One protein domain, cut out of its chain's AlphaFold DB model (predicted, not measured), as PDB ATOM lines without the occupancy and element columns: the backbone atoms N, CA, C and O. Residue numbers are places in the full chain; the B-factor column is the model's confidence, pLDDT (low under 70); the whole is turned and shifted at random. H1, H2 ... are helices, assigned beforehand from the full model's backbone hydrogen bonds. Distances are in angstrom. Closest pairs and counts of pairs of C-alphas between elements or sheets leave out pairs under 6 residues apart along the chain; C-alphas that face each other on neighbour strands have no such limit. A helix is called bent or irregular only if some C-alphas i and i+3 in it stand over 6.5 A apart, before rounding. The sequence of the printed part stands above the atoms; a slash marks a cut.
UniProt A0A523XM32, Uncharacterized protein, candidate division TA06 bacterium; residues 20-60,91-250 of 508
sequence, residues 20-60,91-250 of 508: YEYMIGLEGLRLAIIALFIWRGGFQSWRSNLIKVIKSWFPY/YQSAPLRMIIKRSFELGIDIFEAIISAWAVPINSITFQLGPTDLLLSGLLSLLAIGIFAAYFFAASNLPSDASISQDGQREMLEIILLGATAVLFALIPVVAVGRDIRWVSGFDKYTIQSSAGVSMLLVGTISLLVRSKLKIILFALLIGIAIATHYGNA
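Overview. This is residues 20 to 60 and 91 to 250 of the 508 residues of an uncharacterized protein of candidate division TA06 bacterium (UniProt A0A523XM32). A flat row of six long and middle-length helices stands side by side in the order H2, H1, H6, H7, H8, H5, each running opposite ways to the next, with the join between H7 and H8 a loose one. H3 crosses one end of H6 and reaches H7, and the five-residue H4 packs on residues 241 to 248 of H8. The printed part has 201 residues with eight named helices, H1 to H8 in number order along the chain, and no named strand; the class is all helix. The whole is only just loose, close to compact, with a radius of gyration of the C-alphas of 20.2 A, and it is flat, spanning 57 by 53 by 26 A.

Along the chain. H1, residues 21 to 40, begins at C-alpha 21 (-38.375, 16.955, -20.638) and is 31.4 A long. H2 is residues 46 to 60, 21.7 A, and is irregular: C-alphas 56 and 59 are 7.2 A apart. H3 is residues 95 to 114, 28.3 A, and H4 is residues 120 to 124. H5, residues 131 to 155, is 35.9 A long. H6, residues 166 to 192, begins at C-alpha 166 (-62.481, -7.952, -1.697), is 38.9 A long and is only just irregular, with C-alphas 186 and 189 6.8 A apart. H7 is residues 211 to 225, 20.9 A. H8, residues 228 to 250, is 33.3 A long and ends at C-alpha 250 (-23.867, 10.624, 0.650).

Arrangement. The hub is H6, touching H1, H3 and H7. H1 and H6 touch at a shallow tilt of 24 degrees, opposite ways; their closest C-alphas, Gly 25 and Ala 186, are 4.0 A apart. H6 and H7 are a helical hairpin at 34 degrees, only just shallow, closest at the C-alphas of Gly 179 and Gly 213, 3.9 A. H1 and H2 are another, at 36 degrees, only just steep, closest at the C-alphas of Ala 35 and Val 53, 5.6 A. H3 touches H6 with residues 102 to 110 alone, at a steep tilt of 50 degrees; its closest C-alpha pair there is Arg 102 and Val 191, 6.1 A. With residues 113 to 114 alone it touches H7, closest at the C-alphas of Ile 114 and Val 214, 5.8 A. H7 and H8 are close but not clearly touching; the C-alphas of Ile 222 and Lys 231 are 6.5 A apart. H5 and H8 touch, opposite ways at 36 degrees, only just steep, closest at the C-alphas of Ser 141 and Gly 240, 4.4 A. H4 touches H8, closest at the C-alphas of Ile 122 and Thr 245, 5.1 A. Every O i to N i+4 pair is within hydrogen-bond range in H3, H4, H5 and H7, against 11 of 16 in H1, 9 of 11 in H2, 21 of 23 in H6 and 17 of 19 in H8.

Size, cuts and confidence. The C-alphas farthest apart, Ser 93 and Asn 157, are 62.6 A apart. Residues 61 to 90 are not printed, and C-alphas 60 and 91 are 26.9 A apart across the cut. The link from H6 to H7, residues 193 to 210, is long. Residues 157 to 164 and residue 202 have pLDDT under 70.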
ATOM      1  N   TYR A  20     -37.441  19.520 -17.028       86.81
ATOM      2  CA  TYR A  20     -36.917  18.190 -17.317       86.81
ATOM      3  C   TYR A  20     -37.847  17.420 -18.260       86.81
ATOM      4  O   TYR A  20     -38.822  16.791 -17.845       86.81
ATOM      5  N   GLU A  21     -37.515  17.446 -19.552       86.06
ATOM      6  CA  GLU A  21     -38.375  16.955 -20.638       86.06
ATOM      7  C   GLU A  21     -38.806  15.485 -20.489       86.06
ATOM      8  O   GLU A  21     -39.938  15.133 -20.823       86.06
ATOM      9  N   TYR A  22     -37.959  14.619 -19.918       87.56
ATOM     10  CA  TYR A  22     -38.279  13.194 -19.763       87.56
ATOM     11  C   TYR A  22     -39.429  12.934 -18.783       87.56
ATOM     12  O   TYR A  22     -40.089  11.897 -18.872       87.56
ATOM     13  N   MET A  23     -39.741  13.885 -17.895       90.81
ATOM     14  CA  MET A  23     -40.886  13.764 -16.993       90.81
ATOM     15  C   MET A  23     -42.230  13.792 -17.721       90.81
ATOM     16  O   MET A  23     -43.227  13.410 -17.114       90.81
ATOM     17  N   ILE A  24     -42.294  14.174 -19.005       92.56
ATOM     18  CA  ILE A  24     -43.534  14.132 -19.802       92.56
ATOM     19  C   ILE A  24     -44.222  12.758 -19.765       92.56
ATOM     20  O   ILE A  24     -45.445  12.666 -19.852       92.56
ATOM     21  N   GLY A  25     -43.453  11.689 -19.539       92.25
ATOM     22  CA  GLY A  25     -43.969  10.340 -19.326       92.25
ATOM     23  C   GLY A  25     -44.932  10.196 -18.137       92.25
ATOM     24  O   GLY A  25     -45.823   9.350 -18.162       92.25
ATOM     25  N   LEU A  26     -44.842  11.059 -17.118       92.69
ATOM     26  CA  LEU A  26     -45.754  11.066 -15.966       92.69
ATOM     27  C   LEU A  26     -47.202  11.411 -16.339       92.69
ATOM     28  O   LEU A  26     -48.127  11.114 -15.581       92.69
ATOM     29  N   GLU A  27     -47.446  11.960 -17.526       93.81
ATOM     30  CA  GLU A  27     -48.806  12.180 -18.016       93.81
ATOM     31  C   GLU A  27     -49.564  10.877 -18.288       93.81
ATOM     32  O   GLU A  27     -50.792  10.851 -18.178       93.81
ATOM     33  N   GLY A  28     -48.850   9.769 -18.521       93.19
ATOM     34  CA  GLY A  28     -49.445   8.432 -18.523       93.19
ATOM     35  C   GLY A  28     -50.026   8.053 -17.156       93.19
ATOM     36  O   GLY A  28     -51.140   7.534 -17.079       93.19
ATOM     37  N   LEU A  29     -49.330   8.390 -16.061       93.44
ATOM     38  CA  LEU A  29     -49.845   8.206 -14.700       93.44
ATOM     39  C   LEU A  29     -51.056   9.113 -14.441       93.44
ATOM     40  O   LEU A  29     -52.059   8.646 -13.903       93.44
ATOM     41  N   ARG A  30     -51.012  10.386 -14.861       93.12
ATOM     42  CA  ARG A  30     -52.161  11.299 -14.723       93.12
ATOM     43  C   ARG A  30     -53.402  10.740 -15.418       93.12
ATOM     44  O   ARG A  30     -54.476  10.709 -14.818       93.12
ATOM     45  N   LEU A  31     -53.252  10.266 -16.654       94.56
ATOM     46  CA  LEU A  31     -54.333   9.637 -17.410       94.56
ATOM     47  C   LEU A  31     -54.901   8.417 -16.667       94.56
ATOM     48  O   LEU A  31     -56.120   8.275 -16.567       94.56
ATOM     49  N   ALA A  32     -54.035   7.573 -16.102       94.56
ATOM     50  CA  ALA A  32     -54.444   6.400 -15.335       94.56
ATOM     51  C   ALA A  32     -55.214   6.764 -14.054       94.56
ATOM     52  O   ALA A  32     -56.240   6.147 -13.766       94.56
ATOM     53  N   ILE A  33     -54.785   7.801 -13.325       93.88
ATOM     54  CA  ILE A  33     -55.482   8.302 -12.128       93.88
ATOM     55  C   ILE A  33     -56.868   8.845 -12.495       93.88
ATOM     56  O   ILE A  33     -57.856   8.492 -11.849       93.88
ATOM     57  N   ILE A  34     -56.964   9.668 -13.546       93.62
ATOM     58  CA  ILE A  34     -58.242  10.222 -14.027       93.62
ATOM     59  C   ILE A  34     -59.194   9.093 -14.430       93.62
ATOM     60  O   ILE A  34     -60.369   9.108 -14.057       93.62
ATOM     61  N   ALA A  35     -58.688   8.099 -15.167       93.88
ATOM     62  CA  ALA A  35     -59.455   6.918 -15.526       93.88
ATOM     63  C   ALA A  35     -59.977   6.210 -14.275       93.88
ATOM     64  O   ALA A  35     -61.188   6.069 -14.099       93.88
ATOM     65  N   LEU A  36     -59.090   5.836 -13.362       93.19
ATOM     66  CA  LEU A  36     -59.457   5.116 -12.152       93.19
ATOM     67  C   LEU A  36     -60.522   5.854 -11.330       93.19
ATOM     68  O   LEU A  36     -61.503   5.241 -10.906       93.19
ATOM     69  N   PHE A  37     -60.384   7.172 -11.176       92.00
ATOM     70  CA  PHE A  37     -61.360   8.001 -10.474       92.00
ATOM     71  C   PHE A  37     -62.748   7.952 -11.133       92.00
ATOM     72  O   PHE A  37     -63.752   7.715 -10.458       92.00
ATOM     73  N   ILE A  38     -62.818   8.092 -12.460       92.06
ATOM     74  CA  ILE A  38     -64.081   8.028 -13.214       92.06
ATOM     75  C   ILE A  38     -64.716   6.636 -13.131       92.06
ATOM     76  O   ILE A  38     -65.933   6.519 -12.987       92.06
ATOM     77  N   TRP A  39     -63.913   5.572 -13.195       90.31
ATOM     78  CA  TRP A  39     -64.410   4.200 -13.086       90.31
ATOM     79  C   TRP A  39     -64.872   3.835 -11.667       90.31
ATOM     80  O   TRP A  39     -65.812   3.049 -11.532       90.31
ATOM     81  N   ARG A  40     -64.290   4.434 -10.619       88.12
ATOM     82  CA  ARG A  40     -64.791   4.325  -9.236       88.12
ATOM     83  C   ARG A  40     -66.077   5.119  -9.002       88.12
ATOM     84  O   ARG A  40     -66.934   4.655  -8.259       88.12
ATOM     85  N   GLY A  41     -66.243   6.266  -9.660       83.25
ATOM     86  CA  GLY A  41     -67.413   7.144  -9.513       83.25
ATOM     87  C   GLY A  41     -68.734   6.608 -10.091       83.25
ATOM     88  O   GLY A  41     -69.760   7.276  -9.977       83.25
ATOM     89  N   GLY A  42     -68.731   5.424 -10.714       79.38
ATOM     90  CA  GLY A  42     -69.926   4.742 -11.216       79.38
ATOM     91  C   GLY A  42     -69.757   4.213 -12.641       79.38
ATOM     92  O   GLY A  42     -69.444   4.950 -13.578       79.38
ATOM     93  N   PHE A  43     -70.000   2.916 -12.832       76.94
ATOM     94  CA  PHE A  43     -69.936   2.290 -14.151       76.94
ATOM     95  C   PHE A  43     -71.265   2.470 -14.896       76.94
ATOM     96  O   PHE A  43     -72.240   1.785 -14.608       76.94
ATOM     97  N   GLN A  44     -71.308   3.400 -15.856       77.19
ATOM     98  CA  GLN A  44     -72.454   3.540 -16.766       77.19
ATOM     99  C   GLN A  44     -72.275   2.659 -18.009       77.19
ATOM    100  O   GLN A  44     -73.037   1.731 -18.249       77.19
ATOM    101  N   SER A  45     -71.258   2.958 -18.818       88.25
ATOM    102  CA  SER A  45     -70.854   2.162 -19.978       88.25
ATOM    103  C   SER A  45     -69.399   2.465 -20.328       88.25
ATOM    104  O   SER A  45     -68.913   3.569 -20.074       88.25
ATOM    105  N   TRP A  46     -68.711   1.509 -20.960       87.75
ATOM    106  CA  TRP A  46     -67.307   1.669 -21.360       87.75
ATOM    107  C   TRP A  46     -67.080   2.918 -22.225       87.75
ATOM    108  O   TRP A  46     -66.172   3.703 -21.967       87.75
ATOM    109  N   ARG A  47     -67.962   3.152 -23.209       90.62
ATOM    110  CA  ARG A  47     -67.890   4.329 -24.091       90.62
ATOM    111  C   ARG A  47     -68.092   5.640 -23.330       90.62
ATOM    112  O   ARG A  47     -67.340   6.580 -23.557       90.62
ATOM    113  N   SER A  48     -69.081   5.707 -22.433       90.50
ATOM    114  CA  SER A  48     -69.362   6.923 -21.652       90.50
ATOM    115  C   SER A  48     -68.179   7.295 -20.757       90.50
ATOM    116  O   SER A  48     -67.732   8.443 -20.764       90.50
ATOM    117  N   ASN A  49     -67.616   6.315 -20.047       91.50
ATOM    118  CA  ASN A  49     -66.481   6.544 -19.156       91.50
ATOM    119  C   ASN A  49     -65.223   6.941 -19.935       91.50
ATOM    120  O   ASN A  49     -64.568   7.908 -19.556       91.50
ATOM    121  N   LEU A  50     -64.939   6.295 -21.071       92.44
ATOM    122  CA  LEU A  50     -63.812   6.673 -21.925       92.44
ATOM    123  C   LEU A  50     -63.936   8.115 -22.445       92.44
ATOM    124  O   LEU A  50     -62.967   8.868 -22.404       92.44
ATOM    125  N   ILE A  51     -65.132   8.527 -22.881       93.44
ATOM    126  CA  ILE A  51     -65.381   9.909 -23.318       93.44
ATOM    127  C   ILE A  51     -65.141  10.891 -22.167       93.44
ATOM    128  O   ILE A  51     -64.539  11.940 -22.390       93.44
ATOM    129  N   LYS A  52     -65.588  10.572 -20.945       92.81
ATOM    130  CA  LYS A  52     -65.334  11.414 -19.765       92.81
ATOM    131  C   LYS A  52     -63.839  11.538 -19.485       92.81
ATOM    132  O   LYS A  52     -63.368  12.652 -19.313       92.81
ATOM    133  N   VAL A  53     -63.093  10.434 -19.527       94.25
ATOM    134  CA  VAL A  53     -61.637  10.442 -19.314       94.25
ATOM    135  C   VAL A  53     -60.931  11.309 -20.341       94.25
ATOM    136  O   VAL A  53     -60.163  12.186 -19.963       94.25
ATOM    137  N   ILE A  54     -61.229  11.112 -21.628       93.56
ATOM    138  CA  ILE A  54     -60.619  11.901 -22.700       93.56
ATOM    139  C   ILE A  54     -60.959  13.380 -22.521       93.56
ATOM    140  O   ILE A  54     -60.066  14.209 -22.615       93.56
ATOM    141  N   LYS A  55     -62.215  13.726 -22.207       93.81
ATOM    142  CA  LYS A  55     -62.617  15.119 -21.952       93.81
ATOM    143  C   LYS A  55     -61.884  15.731 -20.757       93.81
ATOM    144  O   LYS A  55     -61.436  16.865 -20.857       93.81
ATOM    145  N   SER A  56     -61.739  14.991 -19.659       92.06
ATOM    146  CA  SER A  56     -61.013  15.448 -18.468       92.06
ATOM    147  C   SER A  56     -59.506  15.564 -18.703       92.06
ATOM    148  O   SER A  56     -58.862  16.433 -18.124       92.06
ATOM    149  N   TRP A  57     -58.934  14.715 -19.560       94.31
ATOM    150  CA  TRP A  57     -57.509  14.740 -19.891       94.31
ATOM    151  C   TRP A  57     -57.168  15.698 -21.048       94.31
ATOM    152  O   TRP A  57     -56.015  16.093 -21.213       94.31
ATOM    153  N   PHE A  58     -58.165  16.131 -21.822       93.56
ATOM    154  CA  PHE A  58     -57.997  16.967 -23.011       93.56
ATOM    155  C   PHE A  58     -57.180  18.254 -22.789       93.56
ATOM    156  O   PHE A  58     -56.318  18.534 -23.624       93.56
ATOM    157  N   PRO A  59     -57.351  19.015 -21.685       92.38
ATOM    158  CA  PRO A  59     -56.522  20.197 -21.437       92.38
ATOM    159  C   PRO A  59     -55.025  19.870 -21.340       92.38
ATOM    160  O   PRO A  59     -54.191  20.618 -21.847       92.38
ATOM    161  N   TYR A  60     -54.683  18.727 -20.740       93.38
ATOM    162  CA  TYR A  60     -53.300  18.263 -20.621       93.38
ATOM    163  C   TYR A  60     -52.764  17.780 -21.964       93.38
ATOM    164  O   TYR A  60     -51.631  18.091 -22.305       93.38
ATOM    165  N   TYR A  91     -34.142   6.800 -36.464       89.94
ATOM    166  CA  TYR A  91     -35.419   6.099 -36.674       89.94
ATOM    167  C   TYR A  91     -35.834   6.029 -38.145       89.94
ATOM    168  O   TYR A  91     -36.362   5.006 -38.572       89.94
ATOM    169  N   GLN A  92     -35.591   7.078 -38.931       92.94
ATOM    170  CA  GLN A  92     -35.934   7.097 -40.358       92.94
ATOM    171  C   GLN A  92     -35.102   6.094 -41.165       92.94
ATOM    172  O   GLN A  92     -35.631   5.449 -42.068       92.94
ATOM    173  N   SER A  93     -33.822   5.926 -40.821       93.38
ATOM    174  CA  SER A  93     -32.927   4.995 -41.520       93.38
ATOM    175  C   SER A  93     -33.265   3.516 -41.290       93.38
ATOM    176  O   SER A  93     -33.080   2.699 -42.193       93.38
ATOM    177  N   ALA A  94     -33.769   3.148 -40.106       93.38
ATOM    178  CA  ALA A  94     -34.060   1.755 -39.758       93.38
ATOM    179  C   ALA A  94     -35.230   1.626 -38.755       93.38
ATOM    180  O   ALA A  94     -35.023   1.178 -37.622       93.38
ATOM    181  N   PRO A  95     -36.474   1.962 -39.149       93.56
ATOM    182  CA  PRO A  95     -37.588   2.159 -38.218       93.56
ATOM    183  C   PRO A  95     -37.934   0.903 -37.418       93.56
ATOM    184  O   PRO A  95     -37.964   0.941 -36.190       93.56
ATOM    185  N   LEU A  96     -38.126  -0.238 -38.090       95.75
ATOM    186  CA  LEU A  96     -38.480  -1.490 -37.415       95.75
ATOM    187  C   LEU A  96     -37.366  -1.957 -36.469       95.75
ATOM    188  O   LEU A  96     -37.637  -2.342 -35.335       95.75
ATOM    189  N   ARG A  97     -36.105  -1.877 -36.913       95.62
ATOM    190  CA  ARG A  97     -34.945  -2.262 -36.098       95.62
ATOM    191  C   ARG A  97     -34.835  -1.390 -34.851       95.62
ATOM    192  O   ARG A  97     -34.585  -1.925 -33.776       95.62
ATOM    193  N   MET A  98     -35.018  -0.076 -34.985       94.12
ATOM    194  CA  MET A  98     -34.924   0.852 -33.858       94.12
ATOM    195  C   MET A  98     -36.076   0.681 -32.875       94.12
ATOM    196  O   MET A  98     -35.823   0.632 -31.678       94.12
ATOM    197  N   ILE A  99     -37.311   0.495 -33.350       94.38
ATOM    198  CA  ILE A  99     -38.464   0.215 -32.481       94.38
ATOM    199  C   ILE A  99     -38.249  -1.083 -31.697       94.38
ATOM    200  O   ILE A  99     -38.454  -1.102 -30.485       94.38
ATOM    201  N   ILE A 100     -37.797  -2.154 -32.359       96.25
ATOM    202  CA  ILE A 100     -37.495  -3.427 -31.690       96.25
ATOM    203  C   ILE A 100     -36.385  -3.227 -30.656       96.25
ATOM    204  O   ILE A 100     -36.562  -3.607 -29.501       96.25
ATOM    205  N   LYS A 101     -35.273  -2.586 -31.040       95.25
ATOM    206  CA  LYS A 101     -34.150  -2.296 -30.138       95.25
ATOM    207  C   LYS A 101     -34.613  -1.529 -28.895       95.25
ATOM    208  O   LYS A 101     -34.365  -1.992 -27.788       95.25
ATOM    209  N   ARG A 102     -35.343  -0.423 -29.071       95.12
ATOM    210  CA  ARG A 102     -35.863   0.385 -27.956       95.12
ATOM    211  C   ARG A 102     -36.876  -0.363 -27.102       95.12
ATOM    212  O   ARG A 102     -36.928  -0.146 -25.904       95.12
ATOM    213  N   SER A 103     -37.662  -1.262 -27.686       95.94
ATOM    214  CA  SER A 103     -38.599  -2.086 -26.912       95.94
ATOM    215  C   SER A 103     -37.862  -3.074 -26.002       95.94
ATOM    216  O   SER A 103     -38.277  -3.276 -24.864       95.94
ATOM    217  N   PHE A 104     -36.760  -3.664 -26.479       97.06
ATOM    218  CA  PHE A 104     -35.895  -4.507 -25.649       97.06
ATOM    219  C   PHE A 104     -35.197  -3.701 -24.551       97.06
ATOM    220  O   PHE A 104     -35.221  -4.125 -23.401       97.06
ATOM    221  N   GLU A 105     -34.634  -2.539 -24.886       96.19
ATOM    222  CA  GLU A 105     -34.012  -1.632 -23.908       96.19
ATOM    223  C   GLU A 105     -35.020  -1.175 -22.849       96.19
ATOM    224  O   GLU A 105     -34.731  -1.265 -21.667       96.19
ATOM    225  N   LEU A 106     -36.253  -0.832 -23.232       97.19
ATOM    226  CA  LEU A 106     -37.316  -0.502 -22.280       97.19
ATOM    227  C   LEU A 106     -37.611  -1.659 -21.318       97.19
ATOM    228  O   LEU A 106     -37.847  -1.431 -20.137       97.19
ATOM    229  N   GLY A 107     -37.597  -2.904 -21.802       97.12
ATOM    230  CA  GLY A 107     -37.745  -4.078 -20.942       97.12
ATOM    231  C   GLY A 107     -36.598  -4.232 -19.937       97.12
ATOM    232  O   GLY A 107     -36.851  -4.579 -18.781       97.12
ATOM    233  N   ILE A 108     -35.366  -3.945 -20.364       96.44
ATOM    234  CA  ILE A 108     -34.171  -3.951 -19.508       96.44
ATOM    235  C   ILE A 108     -34.272  -2.835 -18.465       96.44
ATOM    236  O   ILE A 108     -34.205  -3.129 -17.277       96.44
ATOM    237  N   ASP A 109     -34.565  -1.602 -18.873       96.25
ATOM    238  CA  ASP A 109     -34.700  -0.450 -17.978       96.25
ATOM    239  C   ASP A 109     -35.824  -0.649 -16.946       96.25
ATOM    240  O   ASP A 109     -35.682  -0.297 -15.775       96.25
ATOM    241  N   ILE A 110     -36.953  -1.256 -17.335       97.25
ATOM    242  CA  ILE A 110     -38.029  -1.616 -16.395       97.25
ATOM    243  C   ILE A 110     -37.508  -2.603 -15.343       97.25
ATOM    244  O   ILE A 110     -37.779  -2.437 -14.150       97.25
ATOM    245  N   PHE A 111     -36.761  -3.628 -15.763       96.62
ATOM    246  CA  PHE A 111     -36.138  -4.573 -14.840       96.62
ATOM    247  C   PHE A 111     -35.122  -3.873 -13.930       96.62
ATOM    248  O   PHE A 111     -35.114  -4.109 -12.721       96.62
ATOM    249  N   GLU A 112     -34.308  -2.973 -14.473       95.44
ATOM    250  CA  GLU A 112     -33.299  -2.253 -13.709       95.44
ATOM    251  C   GLU A 112     -33.912  -1.311 -12.674       95.44
ATOM    252  O   GLU A 112     -33.469  -1.300 -11.524       95.44
ATOM    253  N   ALA A 113     -34.970  -0.589 -13.040       95.62
ATOM    254  CA  ALA A 113     -35.690   0.306 -12.142       95.62
ATOM    255  C   ALA A 113     -36.411  -0.443 -11.009       95.62
ATOM    256  O   ALA A 113     -36.457   0.049  -9.883       95.62
ATOM    257  N   ILE A 114     -36.991  -1.617 -11.288       96.06
ATOM    258  CA  ILE A 114     -37.790  -2.368 -10.304       96.06
ATOM    259  C   ILE A 114     -36.919  -3.282  -9.437       96.06
ATOM    260  O   ILE A 114     -37.182  -3.403  -8.240       96.06
ATOM    261  N   ILE A 115     -35.922  -3.949 -10.025       95.00
ATOM    262  CA  ILE A 115     -35.152  -5.027  -9.389       95.00
ATOM    263  C   ILE A 115     -33.705  -4.600  -9.146       95.00
ATOM    264  O   ILE A 115     -33.274  -4.584  -7.991       95.00
ATOM    265  N   SER A 116     -32.954  -4.233 -10.193       94.62
ATOM    266  CA  SER A 116     -31.516  -3.934 -10.056       94.62
ATOM    267  C   SER A 116     -31.241  -2.768  -9.106       94.62
ATOM    268  O   SER A 116     -30.236  -2.802  -8.397       94.62
ATOM    269  N   ALA A 117     -32.155  -1.798  -9.012       93.50
ATOM    270  CA  ALA A 117     -32.084  -0.662  -8.092       93.50
ATOM    271  C   ALA A 117     -31.898  -1.056  -6.612       93.50
ATOM    272  O   ALA A 117     -31.357  -0.272  -5.837       93.50
ATOM    273  N   TRP A 118     -32.302  -2.266  -6.217       93.94
ATOM    274  CA  TRP A 118     -32.184  -2.756  -4.837       93.94
ATOM    275  C   TRP A 118     -30.927  -3.591  -4.577       93.94
ATOM    276  O   TRP A 118     -30.638  -3.906  -3.426       93.94
ATOM    277  N   ALA A 119     -30.192  -3.976  -5.624       94.25
ATOM    278  CA  ALA A 119     -29.047  -4.882  -5.521       94.25
ATOM    279  C   ALA A 119     -27.742  -4.254  -6.020       94.25
ATOM    280  O   ALA A 119     -26.697  -4.427  -5.395       94.25
ATOM    281  N   VAL A 120     -27.785  -3.514  -7.130       93.75
ATOM    282  CA  VAL A 120     -26.580  -2.943  -7.740       93.75
ATOM    283  C   VAL A 120     -26.027  -1.792  -6.898       93.75
ATOM    284  O   VAL A 120     -24.866  -1.901  -6.507       93.75
ATOM    285  N   PRO A 121     -26.812  -0.758  -6.520       92.06
ATOM    286  CA  PRO A 121     -26.280   0.376  -5.762       92.06
ATOM    287  C   PRO A 121     -25.735  -0.006  -4.385       92.06
ATOM    288  O   PRO A 121     -24.679   0.470  -3.988       92.06
ATOM    289  N   ILE A 122     -26.408  -0.904  -3.659       93.88
ATOM    290  CA  ILE A 122     -25.910  -1.361  -2.354       93.88
ATOM    291  C   ILE A 122     -24.564  -2.090  -2.493       93.88
ATOM    292  O   ILE A 122     -23.668  -1.899  -1.675       93.88
ATOM    293  N   ASN A 123     -24.383  -2.870  -3.560       93.31
ATOM    294  CA  ASN A 123     -23.137  -3.582  -3.809       93.31
ATOM    295  C   ASN A 123     -22.005  -2.664  -4.296       93.31
ATOM    296  O   ASN A 123     -20.866  -2.813  -3.860       93.31
ATOM    297  N   SER A 124     -22.299  -1.733  -5.208       89.81
ATOM    298  CA  SER A 124     -21.286  -0.848  -5.797       89.81
ATOM    299  C   SER A 124     -20.947   0.364  -4.934       89.81
ATOM    300  O   SER A 124     -19.863   0.910  -5.087       89.81
ATOM    301  N   ILE A 125     -21.847   0.780  -4.040       90.88
ATOM    302  CA  ILE A 125     -21.671   1.970  -3.202       90.88
ATOM    303  C   ILE A 125     -21.490   1.557  -1.743       90.88
ATOM    304  O   ILE A 125     -20.450   1.813  -1.150       90.88
ATOM    305  N   THR A 126     -22.482   0.897  -1.140       92.62
ATOM    306  CA  THR A 126     -22.476   0.654   0.313       92.62
ATOM    307  C   THR A 126     -21.410  -0.349   0.736       92.62
ATOM    308  O   THR A 126     -20.713  -0.116   1.716       92.62
ATOM    309  N   PHE A 127     -21.258  -1.462   0.019       92.50
ATOM    310  CA  PHE A 127     -20.256  -2.474   0.372       92.50
ATOM    311  C   PHE A 127     -18.820  -2.084   0.007       92.50
ATOM    312  O   PHE A 127     -17.899  -2.786   0.409       92.50
ATOM    313  N   GLN A 128     -18.628  -0.967  -0.702       90.81
ATOM    314  CA  GLN A 128     -17.310  -0.384  -0.968       90.81
ATOM    315  C   GLN A 128     -16.887   0.643   0.096       90.81
ATOM    316  O   GLN A 128     -15.774   1.155   0.041       90.81
ATOM    317  N   LEU A 129     -17.756   0.953   1.065       93.06
ATOM    318  CA  LEU A 129     -17.437   1.894   2.136       93.06
ATOM    319  C   LEU A 129     -16.326   1.369   3.052       93.06
ATOM    320  O   LEU A 129     -16.206   0.166   3.300       93.06
ATOM    321  N   GLY A 130     -15.580   2.304   3.647       92.75
ATOM    322  CA  GLY A 130     -14.653   1.997   4.729       92.75
ATOM    323  C   GLY A 130     -15.361   1.341   5.929       92.75
ATOM    324  O   GLY A 130     -16.566   1.523   6.119       92.75
ATOM    325  N   PRO A 131     -14.638   0.599   6.792       95.12
ATOM    326  CA  PRO A 131     -15.252  -0.171   7.881       95.12
ATOM    327  C   PRO A 131     -16.126   0.660   8.830       95.12
ATOM    328  O   PRO A 131     -17.170   0.190   9.285       95.12
ATOM    329  N   THR A 132     -15.712   1.897   9.118       95.69
ATOM    330  CA  THR A 132     -16.446   2.820   9.995       95.69
ATOM    331  C   THR A 132     -17.771   3.249   9.372       95.69
ATOM    332  O   THR A 132     -18.813   3.146  10.017       95.69
ATOM    333  N   ASP A 133     -17.755   3.676   8.110       96.69
ATOM    334  CA  ASP A 133     -18.954   4.123   7.400       96.69
ATOM    335  C   ASP A 133     -19.893   2.953   7.096       96.69
ATOM    336  O   ASP A 133     -21.111   3.085   7.213       96.69
ATOM    337  N   LEU A 134     -19.352   1.767   6.812       96.75
ATOM    338  CA  LEU A 134     -20.148   0.550   6.673       96.75
ATOM    339  C   LEU A 134     -20.872   0.196   7.985       96.75
ATOM    340  O   LEU A 134     -22.054  -0.156   7.964       96.75
ATOM    341  N   LEU A 135     -20.197   0.329   9.133       97.56
ATOM    342  CA  LEU A 135     -20.811   0.125  10.446       97.56
ATOM    343  C   LEU A 135     -21.909   1.161  10.718       97.56
ATOM    344  O   LEU A 135     -23.006   0.787  11.135       97.56
ATOM    345  N   LEU A 136     -21.644   2.446  10.465       97.75
ATOM    346  CA  LEU A 136     -22.628   3.520  10.637       97.75
ATOM    347  C   LEU A 136     -23.848   3.322   9.732       97.75
ATOM    348  O   LEU A 136     -24.979   3.425  10.209       97.75
ATOM    349  N   SER A 137     -23.630   2.959   8.469       97.75
ATOM    350  CA  SER A 137     -24.679   2.585   7.519       97.75
ATOM    351  C   SER A 137     -25.561   1.466   8.081       97.75
ATOM    352  O   SER A 137     -26.782   1.609   8.162       97.75
ATOM    353  N   GLY A 138     -24.944   0.391   8.586       97.56
ATOM    354  CA  GLY A 138     -25.653  -0.722   9.217       97.56
ATOM    355  C   GLY A 138     -26.469  -0.302  10.443       97.56
ATOM    356  O   GLY A 138     -27.630  -0.691  10.572       97.56
ATOM    357  N   LEU A 139     -25.904   0.530  11.324       98.31
ATOM    358  CA  LEU A 139     -26.599   1.041  12.510       98.31
ATOM    359  C   LEU A 139     -27.798   1.926  12.141       98.31
ATOM    360  O   LEU A 139     -28.867   1.774  12.735       98.31
ATOM    361  N   LEU A 140     -27.658   2.808  11.148       98.31
ATOM    362  CA  LEU A 140     -28.750   3.657  10.661       98.31
ATOM    363  C   LEU A 140     -29.861   2.832  10.005       98.31
ATOM    364  O   LEU A 140     -31.042   3.080  10.262       98.31
ATOM    365  N   SER A 141     -29.508   1.813   9.222       98.19
ATOM    366  CA  SER A 141     -30.482   0.883   8.645       98.19
ATOM    367  C   SER A 141     -31.229   0.098   9.722       98.19
ATOM    368  O   SER A 141     -32.453  -0.006   9.657       98.19
ATOM    369  N   LEU A 142     -30.534  -0.406  10.749       98.19
ATOM    370  CA  LEU A 142     -31.165  -1.091  11.884       98.19
ATOM    371  C   LEU A 142     -32.075  -0.156  12.688       98.19
ATOM    372  O   LEU A 142     -33.163  -0.569  13.092       98.19
ATOM    373  N   LEU A 143     -31.674   1.102  12.884       98.25
ATOM    374  CA  LEU A 143     -32.501   2.116  13.535       98.25
ATOM    375  C   LEU A 143     -33.786   2.379  12.738       98.25
ATOM    376  O   LEU A 143     -34.873   2.352  13.311       98.25
ATOM    377  N   ALA A 144     -33.684   2.577  11.423       97.75
ATOM    378  CA  ALA A 144     -34.841   2.796  10.556       97.75
ATOM    379  C   ALA A 144     -35.792   1.588  10.549       97.75
ATOM    380  O   ALA A 144     -37.009   1.752  10.659       97.75
ATOM    381  N   ILE A 145     -35.241   0.371  10.501       97.81
ATOM    382  CA  ILE A 145     -36.001  -0.876  10.650       97.81
ATOM    383  C   ILE A 145     -36.704  -0.927  12.010       97.81
ATOM    384  O   ILE A 145     -37.883  -1.272  12.072       97.81
ATOM    385  N   GLY A 146     -36.012  -0.563  13.092       96.06
ATOM    386  CA  GLY A 146     -36.566  -0.524  14.444       96.06
ATOM    387  C   GLY A 146     -37.719   0.472  14.578       96.06
ATOM    388  O   GLY A 146     -38.757   0.124  15.136       96.06
ATOM    389  N   ILE A 147     -37.578   1.674  14.007       96.38
ATOM    390  CA  ILE A 147     -38.636   2.695  13.961       96.38
ATOM    391  C   ILE A 147     -39.840   2.183  13.168       96.38
ATOM    392  O   ILE A 147     -40.972   2.282  13.640       96.38
ATOM    393  N   PHE A 148     -39.610   1.594  11.991       94.88
ATOM    394  CA  PHE A 148     -40.674   1.013  11.175       94.88
ATOM    395  C   PHE A 148     -41.404  -0.116  11.909       94.88
ATOM    396  O   PHE A 148     -42.633  -0.134  11.941       94.88
ATOM    397  N   ALA A 149     -40.665  -1.031  12.537       92.44
ATOM    398  CA  ALA A 149     -41.237  -2.126  13.308       92.44
ATOM    399  C   ALA A 149     -42.048  -1.601  14.500       92.44
ATOM    400  O   ALA A 149     -43.189  -2.017  14.679       92.44
ATOM    401  N   ALA A 150     -41.509  -0.656  15.275       92.12
ATOM    402  CA  ALA A 150     -42.208  -0.041  16.403       92.12
ATOM    403  C   ALA A 150     -43.500   0.660  15.963       92.12
ATOM    404  O   ALA A 150     -44.547   0.438  16.569       92.12
ATOM    405  N   TYR A 151     -43.449   1.440  14.878       91.19
ATOM    406  CA  TYR A 151     -44.631   2.057  14.278       91.19
ATOM    407  C   TYR A 151     -45.657   1.000  13.862       91.19
ATOM    408  O   TYR A 151     -46.828   1.110  14.217       91.19
ATOM    409  N   PHE A 152     -45.218  -0.042  13.155       87.06
ATOM    410  CA  PHE A 152     -46.103  -1.101  12.691       87.06
ATOM    411  C   PHE A 152     -46.774  -1.821  13.864       87.06
ATOM    412  O   PHE A 152     -47.989  -1.975  13.843       87.06
ATOM    413  N   PHE A 153     -46.022  -2.201  14.901       86.62
ATOM    414  CA  PHE A 153     -46.560  -2.890  16.076       86.62
ATOM    415  C   PHE A 153     -47.477  -2.004  16.927       86.62
ATOM    416  O   PHE A 153     -48.484  -2.490  17.438       86.62
ATOM    417  N   ALA A 154     -47.170  -0.710  17.058       87.19
ATOM    418  CA  ALA A 154     -48.015   0.244  17.775       87.19
ATOM    419  C   ALA A 154     -49.317   0.555  17.016       87.19
ATOM    420  O   ALA A 154     -50.371   0.709  17.630       87.19
ATOM    421  N   ALA A 155     -49.254   0.629  15.685       81.69
ATOM    422  CA  ALA A 155     -50.418   0.844  14.829       81.69
ATOM    423  C   ALA A 155     -51.240  -0.441  14.618       81.69
ATOM    424  O   ALA A 155     -52.434  -0.378  14.311       81.69
ATOM    425  N   SER A 156     -50.632  -1.618  14.787       71.62
ATOM    426  CA  SER A 156     -51.300  -2.900  14.604       71.62
ATOM    427  C   SER A 156     -52.121  -3.308  15.832       71.62
ATOM    428  O   SER A 156     -51.746  -4.216  16.566       71.62
ATOM    429  N   ASN A 157     -53.327  -2.759  15.975       57.94
ATOM    430  CA  ASN A 157     -54.436  -3.461  16.648       57.94
ATOM    431  C   ASN A 157     -55.049  -4.538  15.717       57.94
ATOM    432  O   ASN A 157     -56.266  -4.702  15.649       57.94
ATOM    433  N   LEU A 158     -54.221  -5.216  14.913       56.12
ATOM    434  CA  LEU A 158     -54.672  -6.027  13.780       56.12
ATOM    435  C   LEU A 158     -55.090  -7.437  14.238       56.12
ATOM    436  O   LEU A 158     -54.257  -8.167  14.782       56.12
ATOM    437  N   PRO A 159     -56.340  -7.869  13.977       50.62
ATOM    438  CA  PRO A 159     -56.738  -9.266  14.106       50.62
ATOM    439  C   PRO A 159     -55.833 -10.137  13.228       50.62
ATOM    440  O   PRO A 159     -55.681  -9.881  12.035       50.62
ATOM    441  N   SER A 160     -55.238 -11.166  13.834       51.53
ATOM    442  CA  SER A 160     -54.142 -11.977  13.281       51.53
ATOM    443  C   SER A 160     -54.421 -12.663  11.931       51.53
ATOM    444  O   SER A 160     -53.466 -13.090  11.292       51.53
ATOM    445  N   ASP A 161     -55.673 -12.752  11.468       48.56
ATOM    446  CA  ASP A 161     -56.054 -13.544  10.284       48.56
ATOM    447  C   ASP A 161     -57.184 -12.923   9.436       48.56
ATOM    448  O   ASP A 161     -57.899 -13.627   8.724       48.56
ATOM    449  N   ALA A 162     -57.371 -11.599   9.466       53.22
ATOM    450  CA  ALA A 162     -58.308 -10.970   8.536       53.22
ATOM    451  C   ALA A 162     -57.741 -11.050   7.105       53.22
ATOM    452  O   ALA A 162     -56.832 -10.303   6.738       53.22
ATOM    453  N   SER A 163     -58.255 -11.977   6.292       61.62
ATOM    454  CA  SER A 163     -57.990 -12.001   4.852       61.62
ATOM    455  C   SER A 163     -58.311 -10.630   4.262       61.62
ATOM    456  O   SER A 163     -59.333 -10.045   4.627       61.62
ATOM    457  N   ILE A 164     -57.463 -10.130   3.354       67.62
ATOM    458  CA  ILE A 164     -57.708  -8.863   2.651       67.62
ATOM    459  C   ILE A 164     -59.138  -8.903   2.102       67.62
ATOM    460  O   ILE A 164     -59.494  -9.844   1.387       67.62
ATOM    461  N   SER A 165     -59.962  -7.922   2.475       78.38
ATOM    462  CA  SER A 165     -61.328  -7.817   1.964       78.38
ATOM    463  C   SER A 165     -61.306  -7.730   0.434       78.38
ATOM    464  O   SER A 165     -60.305  -7.321  -0.157       78.38
ATOM    465  N   GLN A 166     -62.404  -8.092  -0.236       78.38
ATOM    466  CA  GLN A 166     -62.481  -7.952  -1.697       78.38
ATOM    467  C   GLN A 166     -62.186  -6.511  -2.155       78.38
ATOM    468  O   GLN A 166     -61.488  -6.319  -3.149       78.38
ATOM    469  N   ASP A 167     -62.629  -5.510  -1.387       81.44
ATOM    470  CA  ASP A 167     -62.295  -4.101  -1.633       81.44
ATOM    471  C   ASP A 167     -60.799  -3.809  -1.453       81.44
ATOM    472  O   ASP A 167     -60.196  -3.160  -2.305       81.44
ATOM    473  N   GLY A 168     -60.159  -4.358  -0.415       84.50
ATOM    474  CA  GLY A 168     -58.717  -4.203  -0.213       84.50
ATOM    475  C   GLY A 168     -57.886  -4.856  -1.324       84.50
ATOM    476  O   GLY A 168     -56.861  -4.317  -1.735       84.50
ATOM    477  N   GLN A 169     -58.326  -5.997  -1.865       88.00
ATOM    478  CA  GLN A 169     -57.655  -6.635  -3.005       88.00
ATOM    479  C   GLN A 169     -57.760  -5.769  -4.261       88.00
ATOM    480  O   GLN A 169     -56.770  -5.584  -4.971       88.00
ATOM    481  N   ARG A 170     -58.946  -5.207  -4.512       90.12
ATOM    482  CA  ARG A 170     -59.180  -4.282  -5.619       90.12
ATOM    483  C   ARG A 170     -58.313  -3.030  -5.495       90.12
ATOM    484  O   ARG A 170     -57.693  -2.640  -6.477       90.12
ATOM    485  N   GLU A 171     -58.218  -2.442  -4.305       90.94
ATOM    486  CA  GLU A 171     -57.338  -1.300  -4.024       90.94
ATOM    487  C   GLU A 171     -55.869  -1.601  -4.322       90.94
ATOM    488  O   GLU A 171     -55.195  -0.802  -4.968       90.94
ATOM    489  N   MET A 172     -55.369  -2.768  -3.912       93.50
ATOM    490  CA  MET A 172     -53.980  -3.141  -4.192       93.50
ATOM    491  C   MET A 172     -53.731  -3.361  -5.687       93.50
ATOM    492  O   MET A 172     -52.705  -2.918  -6.196       93.50
ATOM    493  N   LEU A 173     -54.665  -3.993  -6.406       94.38
ATOM    494  CA  LEU A 173     -54.579  -4.153  -7.866       94.38
ATOM    495  C   LEU A 173     -54.580  -2.808  -8.592       94.38
ATOM    496  O   LEU A 173     -53.855  -2.616  -9.565       94.38
ATOM    497  N   GLU A 174     -55.379  -1.870  -8.105       94.81
ATOM    498  CA  GLU A 174     -55.434  -0.507  -8.607       94.81
ATOM    499  C   GLU A 174     -54.108   0.239  -8.395       94.81
ATOM    500  O   GLU A 174     -53.595   0.845  -9.336       94.81
ATOM    501  N   ILE A 175     -53.486   0.121  -7.218       95.56
ATOM    502  CA  ILE A 175     -52.148   0.675  -6.947       95.56
ATOM    503  C   ILE A 175     -51.080   0.018  -7.834       95.56
ATOM    504  O   ILE A 175     -50.231   0.719  -8.382       95.56
ATOM    505  N   ILE A 176     -51.134  -1.306  -8.023       97.38
ATOM    506  CA  ILE A 176     -50.239  -2.040  -8.935       97.38
ATOM    507  C   ILE A 176     -50.374  -1.498 -10.358       97.38
ATOM    508  O   ILE A 176     -49.366  -1.220 -11.003       97.38
ATOM    509  N   LEU A 177     -51.607  -1.319 -10.845       96.38
ATOM    510  CA  LEU A 177     -51.871  -0.815 -12.189       96.38
ATOM    511  C   LEU A 177     -51.344   0.613 -12.368       96.38
ATOM    512  O   LEU A 177     -50.702   0.901 -13.378       96.38
ATOM    513  N   LEU A 178     -51.575   1.495 -11.391       96.88
ATOM    514  CA  LEU A 178     -51.028   2.855 -11.403       96.88
ATOM    515  C   LEU A 178     -49.494   2.839 -11.397       96.88
ATOM    516  O   LEU A 178     -48.884   3.528 -12.211       96.88
ATOM    517  N   GLY A 179     -48.879   2.016 -10.545       97.38
ATOM    518  CA  GLY A 179     -47.427   1.868 -10.461       97.38
ATOM    519  C   GLY A 179     -46.809   1.351 -11.760       97.38
ATOM    520  O   GLY A 179     -45.889   1.967 -12.291       97.38
ATOM    521  N   ALA A 180     -47.359   0.276 -12.329       97.38
ATOM    522  CA  ALA A 180     -46.906  -0.287 -13.600       97.38
ATOM    523  C   ALA A 180     -47.049   0.713 -14.757       97.38
ATOM    524  O   ALA A 180     -46.141   0.852 -15.575       97.38
ATOM    525  N   THR A 181     -48.164   1.451 -14.797       96.62
ATOM    526  CA  THR A 181     -48.392   2.494 -15.804       96.62
ATOM    527  C   THR A 181     -47.388   3.633 -15.643       96.62
ATOM    528  O   THR A 181     -46.791   4.066 -16.624       96.62
ATOM    529  N   ALA A 182     -47.139   4.085 -14.412       96.50
ATOM    530  CA  ALA A 182     -46.149   5.119 -14.138       96.50
ATOM    531  C   ALA A 182     -44.747   4.701 -14.586       96.50
ATOM    532  O   ALA A 182     -44.107   5.458 -15.306       96.50
ATOM    533  N   VAL A 183     -44.287   3.498 -14.221       97.50
ATOM    534  CA  VAL A 183     -42.964   2.995 -14.628       97.50
ATOM    535  C   VAL A 183     -42.859   2.922 -16.149       97.50
ATOM    536  O   VAL A 183     -41.908   3.452 -16.718       97.50
ATOM    537  N   LEU A 184     -43.854   2.328 -16.812       97.25
ATOM    538  CA  LEU A 184     -43.850   2.171 -18.262       97.25
ATOM    539  C   LEU A 184     -43.770   3.525 -18.977       97.25
ATOM    540  O   LEU A 184     -42.874   3.748 -19.786       97.25
ATOM    541  N   PHE A 185     -44.691   4.442 -18.676       96.38
ATOM    542  CA  PHE A 185     -44.755   5.712 -19.393       96.38
ATOM    543  C   PHE A 185     -43.633   6.677 -19.006       96.38
ATOM    544  O   PHE A 185     -43.196   7.436 -19.865       96.38
ATOM    545  N   ALA A 186     -43.112   6.625 -17.777       95.06
ATOM    546  CA  ALA A 186     -41.992   7.465 -17.350       95.06
ATOM    547  C   ALA A 186     -40.653   7.086 -18.014       95.06
ATOM    548  O   ALA A 186     -39.780   7.944 -18.145       95.06
ATOM    549  N   LEU A 187     -40.488   5.829 -18.443       95.88
ATOM    550  CA  LEU A 187     -39.264   5.351 -19.097       95.88
ATOM    551  C   LEU A 187     -39.306   5.457 -20.628       95.88
ATOM    552  O   LEU A 187     -38.259   5.601 -21.254       95.88
ATOM    553  N   ILE A 188     -40.493   5.466 -21.247       95.12
ATOM    554  CA  ILE A 188     -40.628   5.578 -22.711       95.12
ATOM    555  C   ILE A 188     -39.865   6.788 -23.291       95.12
ATOM    556  O   ILE A 188     -39.101   6.575 -24.232       95.12
ATOM    557  N   PRO A 189     -40.007   8.031 -22.778       91.81
ATOM    558  CA  PRO A 189     -39.295   9.182 -23.338       91.81
ATOM    559  C   PRO A 189     -37.771   9.053 -23.267       91.81
ATOM    560  O   PRO A 189     -37.093   9.453 -24.208       91.81
ATOM    561  N   VAL A 190     -37.244   8.464 -22.188       91.81
ATOM    562  CA  VAL A 190     -35.804   8.239 -21.975       91.81
ATOM    563  C   VAL A 190     -35.255   7.275 -23.025       91.81
ATOM    564  O   VAL A 190     -34.334   7.612 -23.773       91.81
ATOM    565  N   VAL A 191     -35.880   6.104 -23.145       93.00
ATOM    566  CA  VAL A 191     -35.439   5.055 -24.072       93.00
ATOM    567  C   VAL A 191     -35.651   5.471 -25.526       93.00
ATOM    568  O   VAL A 191     -34.833   5.169 -26.398       93.00
ATOM    569  N   ALA A 192     -36.705   6.244 -25.807       90.69
ATOM    570  CA  ALA A 192     -36.981   6.757 -27.145       90.69
ATOM    571  C   ALA A 192     -35.833   7.620 -27.692       90.69
ATOM    572  O   ALA A 192     -35.509   7.508 -28.878       90.69
ATOM    573  N   VAL A 193     -35.174   8.419 -26.847       87.62
ATOM    574  CA  VAL A 193     -34.005   9.232 -27.241       87.62
ATOM    575  C   VAL A 193     -32.674   8.490 -27.107       87.62
ATOM    576  O   VAL A 193     -31.607   9.059 -27.319       87.62
ATOM    577  N   GLY A 194     -32.719   7.195 -26.797       88.38
ATOM    578  CA  GLY A 194     -31.544   6.344 -26.693       88.38
ATOM    579  C   GLY A 194     -30.714   6.531 -25.444       88.38
ATOM    580  O   GLY A 194     -29.510   6.284 -25.486       88.38
ATOM    581  N   ARG A 195     -31.363   6.967 -24.370       88.75
ATOM    582  CA  ARG A 195     -30.834   6.886 -23.017       88.75
ATOM    583  C   ARG A 195     -31.355   5.608 -22.369       88.75
ATOM    584  O   ARG A 195     -32.404   5.106 -22.755       88.75
ATOM    585  N   ASP A 196     -30.595   5.096 -21.425       90.25
ATOM    586  CA  ASP A 196     -30.842   3.839 -20.731       90.25
ATOM    587  C   ASP A 196     -30.391   3.992 -19.281       90.25
ATOM    588  O   ASP A 196     -29.606   4.898 -18.989       90.25
ATOM    589  N   ILE A 197     -30.901   3.146 -18.390       91.44
ATOM    590  CA  ILE A 197     -30.517   3.164 -16.977       91.44
ATOM    591  C   ILE A 197     -29.173   2.448 -16.804       91.44
ATOM    592  O   ILE A 197     -28.913   1.369 -17.320       91.44
ATOM    593  N   ARG A 198     -28.276   3.065 -16.045       85.88
ATOM    594  CA  ARG A 198     -26.926   2.593 -15.748       85.88
ATOM    595  C   ARG A 198     -26.550   2.992 -14.340       85.88
ATOM    596  O   ARG A 198     -26.665   4.137 -13.925       85.88
ATOM    597  N   TRP A 199     -25.947   2.053 -13.628       82.25
ATOM    598  CA  TRP A 199     -25.501   2.252 -12.247       82.25
ATOM    599  C   TRP A 199     -24.012   2.615 -12.136       82.25
ATOM    600  O   TRP A 199     -23.389   2.359 -11.111       82.25
ATOM    601  N   VAL A 200     -23.422   3.152 -13.211       72.06
ATOM    602  CA  VAL A 200     -21.960   3.329 -13.352       72.06
ATOM    603  C   VAL A 200     -21.552   4.804 -13.494       72.06
ATOM    604  O   VAL A 200     -20.374   5.131 -13.417       72.06
ATOM    605  N   SER A 201     -22.499   5.716 -13.735       70.31
ATOM    606  CA  SER A 201     -22.202   7.101 -14.122       70.31
ATOM    607  C   SER A 201     -23.029   8.119 -13.343       70.31
ATOM    608  O   SER A 201     -24.225   7.922 -13.150       70.31
ATOM    609  N   GLY A 202     -22.424   9.260 -12.993       67.62
ATOM    610  CA  GLY A 202     -23.120  10.414 -12.408       67.62
ATOM    611  C   GLY A 202     -24.092  11.115 -13.370       67.62
ATOM    612  O   GLY A 202     -24.910  11.935 -12.942       67.62
ATOM    613  N   PHE A 203     -24.042  10.773 -14.663       71.88
ATOM    614  CA  PHE A 203     -24.997  11.241 -15.669       71.88
ATOM    615  C   PHE A 203     -26.323  10.479 -15.662       71.88
ATOM    616  O   PHE A 203     -27.275  10.925 -16.305       71.88
ATOM    617  N   ASP A 204     -26.397   9.351 -14.960       75.25
ATOM    618  CA  ASP A 204     -27.576   8.506 -14.980       75.25
ATOM    619  C   ASP A 204     -28.551   8.857 -13.861       75.25
ATOM    620  O   ASP A 204     -28.385   8.493 -12.697       75.25
ATOM    621  N   LYS A 205     -29.570   9.634 -14.221       84.44
ATOM    622  CA  LYS A 205     -30.638  10.058 -13.306       84.44
ATOM    623  C   LYS A 205     -32.011   9.665 -13.844       84.44
ATOM    624  O   LYS A 205     -33.025  10.266 -13.487       84.44
ATOM    625  N   TYR A 206     -32.055   8.654 -14.711       89.81
ATOM    626  CA  TYR A 206     -33.258   8.281 -15.452       89.81
ATOM    627  C   TYR A 206     -34.250   7.439 -14.640       89.81
ATOM    628  O   TYR A 206     -35.377   7.221 -15.076       89.81
ATOM    629  N   THR A 207     -33.887   7.026 -13.427       91.38
ATOM    630  CA  THR A 207     -34.783   6.345 -12.478       91.38
ATOM    631  C   THR A 207     -35.641   7.308 -11.652       91.38
ATOM    632  O   THR A 207     -36.644   6.893 -11.067       91.38
ATOM    633  N   ILE A 208     -35.303   8.605 -11.604       90.00
ATOM    634  CA  ILE A 208     -35.965   9.578 -10.718       90.00
ATOM    635  C   ILE A 208     -37.468   9.648 -11.001       90.00
ATOM    636  O   ILE A 208     -38.278   9.544 -10.079       90.00
ATOM    637  N   GLN A 209     -37.858   9.777 -12.267       90.56
ATOM    638  CA  GLN A 209     -39.261   9.929 -12.652       90.56
ATOM    639  C   GLN A 209     -40.083   8.640 -12.495       90.56
ATOM    640  O   GLN A 209     -41.296   8.719 -12.322       90.56
ATOM    641  N   SER A 210     -39.461   7.456 -12.512       94.50
ATOM    642  CA  SER A 210     -40.166   6.177 -12.328       94.50
ATOM    643  C   SER A 210     -40.245   5.735 -10.860       94.50
ATOM    644  O   SER A 210     -41.088   4.899 -10.530       94.50
ATOM    645  N   SER A 211     -39.447   6.325  -9.961       93.81
ATOM    646  CA  SER A 211     -39.317   5.941  -8.542       93.81
ATOM    647  C   SER A 211     -40.646   5.827  -7.775       93.81
ATOM    648  O   SER A 211     -40.882   4.844  -7.063       93.81
ATOM    649  N   ALA A 212     -41.557   6.788  -7.954       93.31
ATOM    650  CA  ALA A 212     -42.882   6.756  -7.336       93.31
ATOM    651  C   ALA A 212     -43.728   5.585  -7.866       93.31
ATOM    652  O   ALA A 212     -44.398   4.897  -7.094       93.31
ATOM    653  N   GLY A 213     -43.648   5.316  -9.172       96.06
ATOM    654  CA  GLY A 213     -44.308   4.181  -9.813       96.06
ATOM    655  C   GLY A 213     -43.775   2.837  -9.322       96.06
ATOM    656  O   GLY A 213     -44.563   1.955  -8.984       96.06
ATOM    657  N   VAL A 214     -42.448   2.704  -9.204       96.81
ATOM    658  CA  VAL A 214     -41.790   1.512  -8.641       96.81
ATOM    659  C   VAL A 214     -42.259   1.274  -7.206       96.81
ATOM    660  O   VAL A 214     -42.619   0.153  -6.855       96.81
ATOM    661  N   SER A 215     -42.337   2.331  -6.395       95.50
ATOM    662  CA  SER A 215     -42.804   2.240  -5.007       95.50
ATOM    663  C   SER A 215     -44.252   1.748  -4.921       95.50
ATOM    664  O   SER A 215     -44.534   0.809  -4.179       95.50
ATOM    665  N   MET A 216     -45.164   2.319  -5.719       96.19
ATOM    666  CA  MET A 216     -46.562   1.864  -5.799       96.19
ATOM    667  C   MET A 216     -46.648   0.397  -6.231       96.19
ATOM    668  O   MET A 216     -47.323  -0.407  -5.587       96.19
ATOM    669  N   LEU A 217     -45.921   0.032  -7.289       97.44
ATOM    670  CA  LEU A 217     -45.909  -1.318  -7.838       97.44
ATOM    671  C   LEU A 217     -45.423  -2.347  -6.809       97.44
ATOM    672  O   LEU A 217     -46.091  -3.361  -6.599       97.44
ATOM    673  N   LEU A 218     -44.299  -2.083  -6.139       96.25
ATOM    674  CA  LEU A 218     -43.732  -2.978  -5.129       96.25
ATOM    675  C   LEU A 218     -44.635  -3.090  -3.902       96.25
ATOM    676  O   LEU A 218     -44.931  -4.203  -3.466       96.25
ATOM    677  N   VAL A 219     -45.128  -1.966  -3.371       94.12
ATOM    678  CA  VAL A 219     -46.011  -1.966  -2.196       94.12
ATOM    679  C   VAL A 219     -47.303  -2.718  -2.485       94.12
ATOM    680  O   VAL A 219     -47.689  -3.568  -1.682       94.12
ATOM    681  N   GLY A 220     -47.949  -2.463  -3.625       94.75
ATOM    682  CA  GLY A 220     -49.171  -3.162  -4.017       94.75
ATOM    683  C   GLY A 220     -48.934  -4.661  -4.229       94.75
ATOM    684  O   GLY A 220     -49.681  -5.485  -3.698       94.75
ATOM    685  N   THR A 221     -47.849  -5.030  -4.918       95.69
ATOM    686  CA  THR A 221     -47.507  -6.435  -5.215       95.69
ATOM    687  C   THR A 221     -47.179  -7.222  -3.949       95.69
ATOM    688  O   THR A 221     -47.757  -8.284  -3.713       95.69
ATOM    689  N   ILE A 222     -46.307  -6.690  -3.085       94.44
ATOM    690  CA  ILE A 222     -45.978  -7.307  -1.791       94.44
ATOM    691  C   ILE A 222     -47.236  -7.381  -0.922       94.44
ATOM    692  O   ILE A 222     -47.476  -8.383  -0.244       94.44
ATOM    693  N   SER A 223     -48.078  -6.346  -0.964       90.31
ATOM    694  CA  SER A 223     -49.295  -6.312  -0.162       90.31
ATOM    695  C   SER A 223     -50.310  -7.376  -0.558       90.31
ATOM    696  O   SER A 223     -50.963  -7.922   0.333       90.31
ATOM    697  N   LEU A 224     -50.411  -7.681  -1.850       91.31
ATOM    698  CA  LEU A 224     -51.349  -8.654  -2.396       91.31
ATOM    699  C   LEU A 224     -50.839 -10.101  -2.289       91.31
ATOM    700  O   LEU A 224     -51.616 -10.994  -1.963       91.31
ATOM    701  N   LEU A 225     -49.551 -10.337  -2.559       92.25
ATOM    702  CA  LEU A 225     -48.996 -11.690  -2.715       92.25
ATOM    703  C   LEU A 225     -48.359 -12.259  -1.438       92.25
ATOM    704  O   LEU A 225     -48.244 -13.478  -1.302       92.25
ATOM    705  N   VAL A 226     -47.928 -11.411  -0.497       88.88
ATOM    706  CA  VAL A 226     -47.125 -11.840   0.658       88.88
ATOM    707  C   VAL A 226     -47.949 -11.870   1.946       88.88
ATOM    708  O   VAL A 226     -48.671 -10.931   2.286       88.88
ATOM    709  N   ARG A 227     -47.794 -12.957   2.716       81.06
ATOM    710  CA  ARG A 227     -48.434 -13.140   4.029       81.06
ATOM    711  C   ARG A 227     -48.031 -12.043   5.019       81.06
ATOM    712  O   ARG A 227     -46.891 -11.583   5.012       81.06
ATOM    713  N   SER A 228     -48.941 -11.708   5.938       78.75
ATOM    714  CA  SER A 228     -48.827 -10.569   6.868       78.75
ATOM    715  C   SER A 228     -47.473 -10.465   7.597       78.75
ATOM    716  O   SER A 228     -46.842  -9.416   7.561       78.75
ATOM    717  N   LYS A 229     -46.951 -11.561   8.170       83.44
ATOM    718  CA  LYS A 229     -45.658 -11.531   8.886       83.44
ATOM    719  C   LYS A 229     -44.447 -11.342   7.963       83.44
ATOM    720  O   LYS A 229     -43.551 -10.569   8.280       83.44
ATOM    721  N   LEU A 230     -44.424 -12.023   6.813       87.81
ATOM    722  CA  LEU A 230     -43.308 -11.930   5.860       87.81
ATOM    723  C   LEU A 230     -43.289 -10.570   5.146       87.81
ATOM    724  O   LEU A 230     -42.222 -10.051   4.841       87.81
ATOM    725  N   LYS A 231     -44.459  -9.956   4.953       88.12
ATOM    726  CA  LYS A 231     -44.617  -8.600   4.416       88.12
ATOM    727  C   LYS A 231     -43.859  -7.561   5.247       88.12
ATOM    728  O   LYS A 231     -43.155  -6.735   4.678       88.12
ATOM    729  N   ILE A 232     -43.964  -7.634   6.576       89.12
ATOM    730  CA  ILE A 232     -43.252  -6.726   7.490       89.12
ATOM    731  C   ILE A 232     -41.739  -6.877   7.311       89.12
ATOM    732  O   ILE A 232     -41.040  -5.877   7.196       89.12
ATOM    733  N   ILE A 233     -41.245  -8.118   7.232       92.50
ATOM    734  CA  ILE A 233     -39.816  -8.404   7.034       92.50
ATOM    735  C   ILE A 233     -39.332  -7.843   5.692       92.50
ATOM    736  O   ILE A 233     -38.284  -7.207   5.648       92.50
ATOM    737  N   LEU A 234     -40.095  -8.033   4.610       94.69
ATOM    738  CA  LEU A 234     -39.728  -7.509   3.291       94.69
ATOM    739  C   LEU A 234     -39.693  -5.980   3.268       94.69
ATOM    740  O   LEU A 234     -38.732  -5.411   2.763       94.69
ATOM    741  N   PHE A 235     -40.695  -5.304   3.836       94.38
ATOM    742  CA  PHE A 235     -40.680  -3.842   3.908       94.38
ATOM    743  C   PHE A 235     -39.549  -3.320   4.792       94.38
ATOM    744  O   PHE A 235     -38.872  -2.375   4.397       94.38
ATOM    745  N   ALA A 236     -39.289  -3.960   5.933       95.19
ATOM    746  CA  ALA A 236     -38.144  -3.631   6.774       95.19
ATOM    747  C   ALA A 236     -36.822  -3.771   6.000       95.19
ATOM    748  O   ALA A 236     -35.995  -2.863   6.033       95.19
ATOM    749  N   LEU A 237     -36.642  -4.860   5.248       95.81
ATOM    750  CA  LEU A 237     -35.448  -5.070   4.431       95.81
ATOM    751  C   LEU A 237     -35.298  -3.993   3.347       95.81
ATOM    752  O   LEU A 237     -34.217  -3.430   3.213       95.81
ATOM    753  N   LEU A 238     -36.370  -3.670   2.614       96.31
ATOM    754  CA  LEU A 238     -36.349  -2.613   1.594       96.31
ATOM    755  C   LEU A 238     -35.993  -1.252   2.206       96.31
ATOM    756  O   LEU A 238     -35.146  -0.544   1.669       96.31
ATOM    757  N   ILE A 239     -36.568  -0.906   3.361       96.50
ATOM    758  CA  ILE A 239     -36.218   0.322   4.092       96.50
ATOM    759  C   ILE A 239     -34.735   0.307   4.486       96.50
ATOM    760  O   ILE A 239     -34.032   1.287   4.258       96.50
ATOM    761  N   GLY A 240     -34.240  -0.810   5.028       97.62
ATOM    762  CA  GLY A 240     -32.835  -0.964   5.401       97.62
ATOM    763  C   GLY A 240     -31.877  -0.805   4.219       97.62
ATOM    764  O   GLY A 240     -30.879  -0.097   4.347       97.62
ATOM    765  N   ILE A 241     -32.195  -1.410   3.068       97.12
ATOM    766  CA  ILE A 241     -31.425  -1.283   1.819       97.12
ATOM    767  C   ILE A 241     -31.439   0.163   1.319       97.12
ATOM    768  O   ILE A 241     -30.389   0.685   0.946       97.12
ATOM    769  N   ALA A 242     -32.601   0.824   1.333       96.06
ATOM    770  CA  ALA A 242     -32.725   2.212   0.897       96.06
ATOM    771  C   ALA A 242     -31.857   3.147   1.752       96.06
ATOM    772  O   ALA A 242     -31.078   3.926   1.207       96.06
ATOM    773  N   ILE A 243     -31.934   3.032   3.082       97.62
ATOM    774  CA  ILE A 243     -31.119   3.841   4.001       97.62
ATOM    775  C   ILE A 243     -29.627   3.578   3.794       97.62
ATOM    776  O   ILE A 243     -28.863   4.532   3.655       97.62
ATOM    777  N   ALA A 244     -29.226   2.308   3.698       97.69
ATOM    778  CA  ALA A 244     -27.828   1.936   3.505       97.69
ATOM    779  C   ALA A 244     -27.258   2.509   2.195       97.69
ATOM    780  O   ALA A 244     -26.172   3.094   2.172       97.69
ATOM    781  N   THR A 245     -28.034   2.399   1.113       95.31
ATOM    782  CA  THR A 245     -27.678   2.910  -0.217       95.31
ATOM    783  C   THR A 245     -27.570   4.433  -0.220       95.31
ATOM    784  O   THR A 245     -26.586   4.980  -0.714       95.31
ATOM    785  N   HIS A 246     -28.549   5.139   0.354       94.88
ATOM    786  CA  HIS A 246     -28.540   6.603   0.397       94.88
ATOM    787  C   HIS A 246     -27.423   7.159   1.278       94.88
ATOM    788  O   HIS A 246     -26.807   8.157   0.903       94.88
ATOM    789  N   TYR A 247     -27.133   6.512   2.410       97.25
ATOM    790  CA  TYR A 247     -25.993   6.872   3.246       97.25
ATOM    791  C   TYR A 247     -24.677   6.668   2.494       97.25
ATOM    792  O   TYR A 247     -23.874   7.593   2.423       97.25
ATOM    793  N   GLY A 248     -24.488   5.508   1.853       95.62
ATOM    794  CA  GLY A 248     -23.287   5.256   1.057       95.62
ATOM    795  C   GLY A 248     -23.107   6.263  -0.078       95.62
ATOM    796  O   GLY A 248     -22.012   6.781  -0.266       95.62
ATOM    797  N   ASN A 249     -24.190   6.620  -0.775       93.12
ATOM    798  CA  ASN A 249     -24.147   7.661  -1.799       93.12
ATOM    799  C   ASN A 249     -23.729   9.014  -1.196       93.12
ATOM    800  O   ASN A 249     -22.906   9.715  -1.774       93.12
ATOM    801  N   ALA A 250     -24.253   9.384  -0.023       95.50
ATOM    802  CA  ALA A 250     -23.867  10.624   0.650       95.50
ATOM    803  C   ALA A 250     -22.383  10.641   1.055       95.50
ATOM    804  O   ALA A 250     -21.723  11.664   0.865       95.50
TER     805      ALA A 250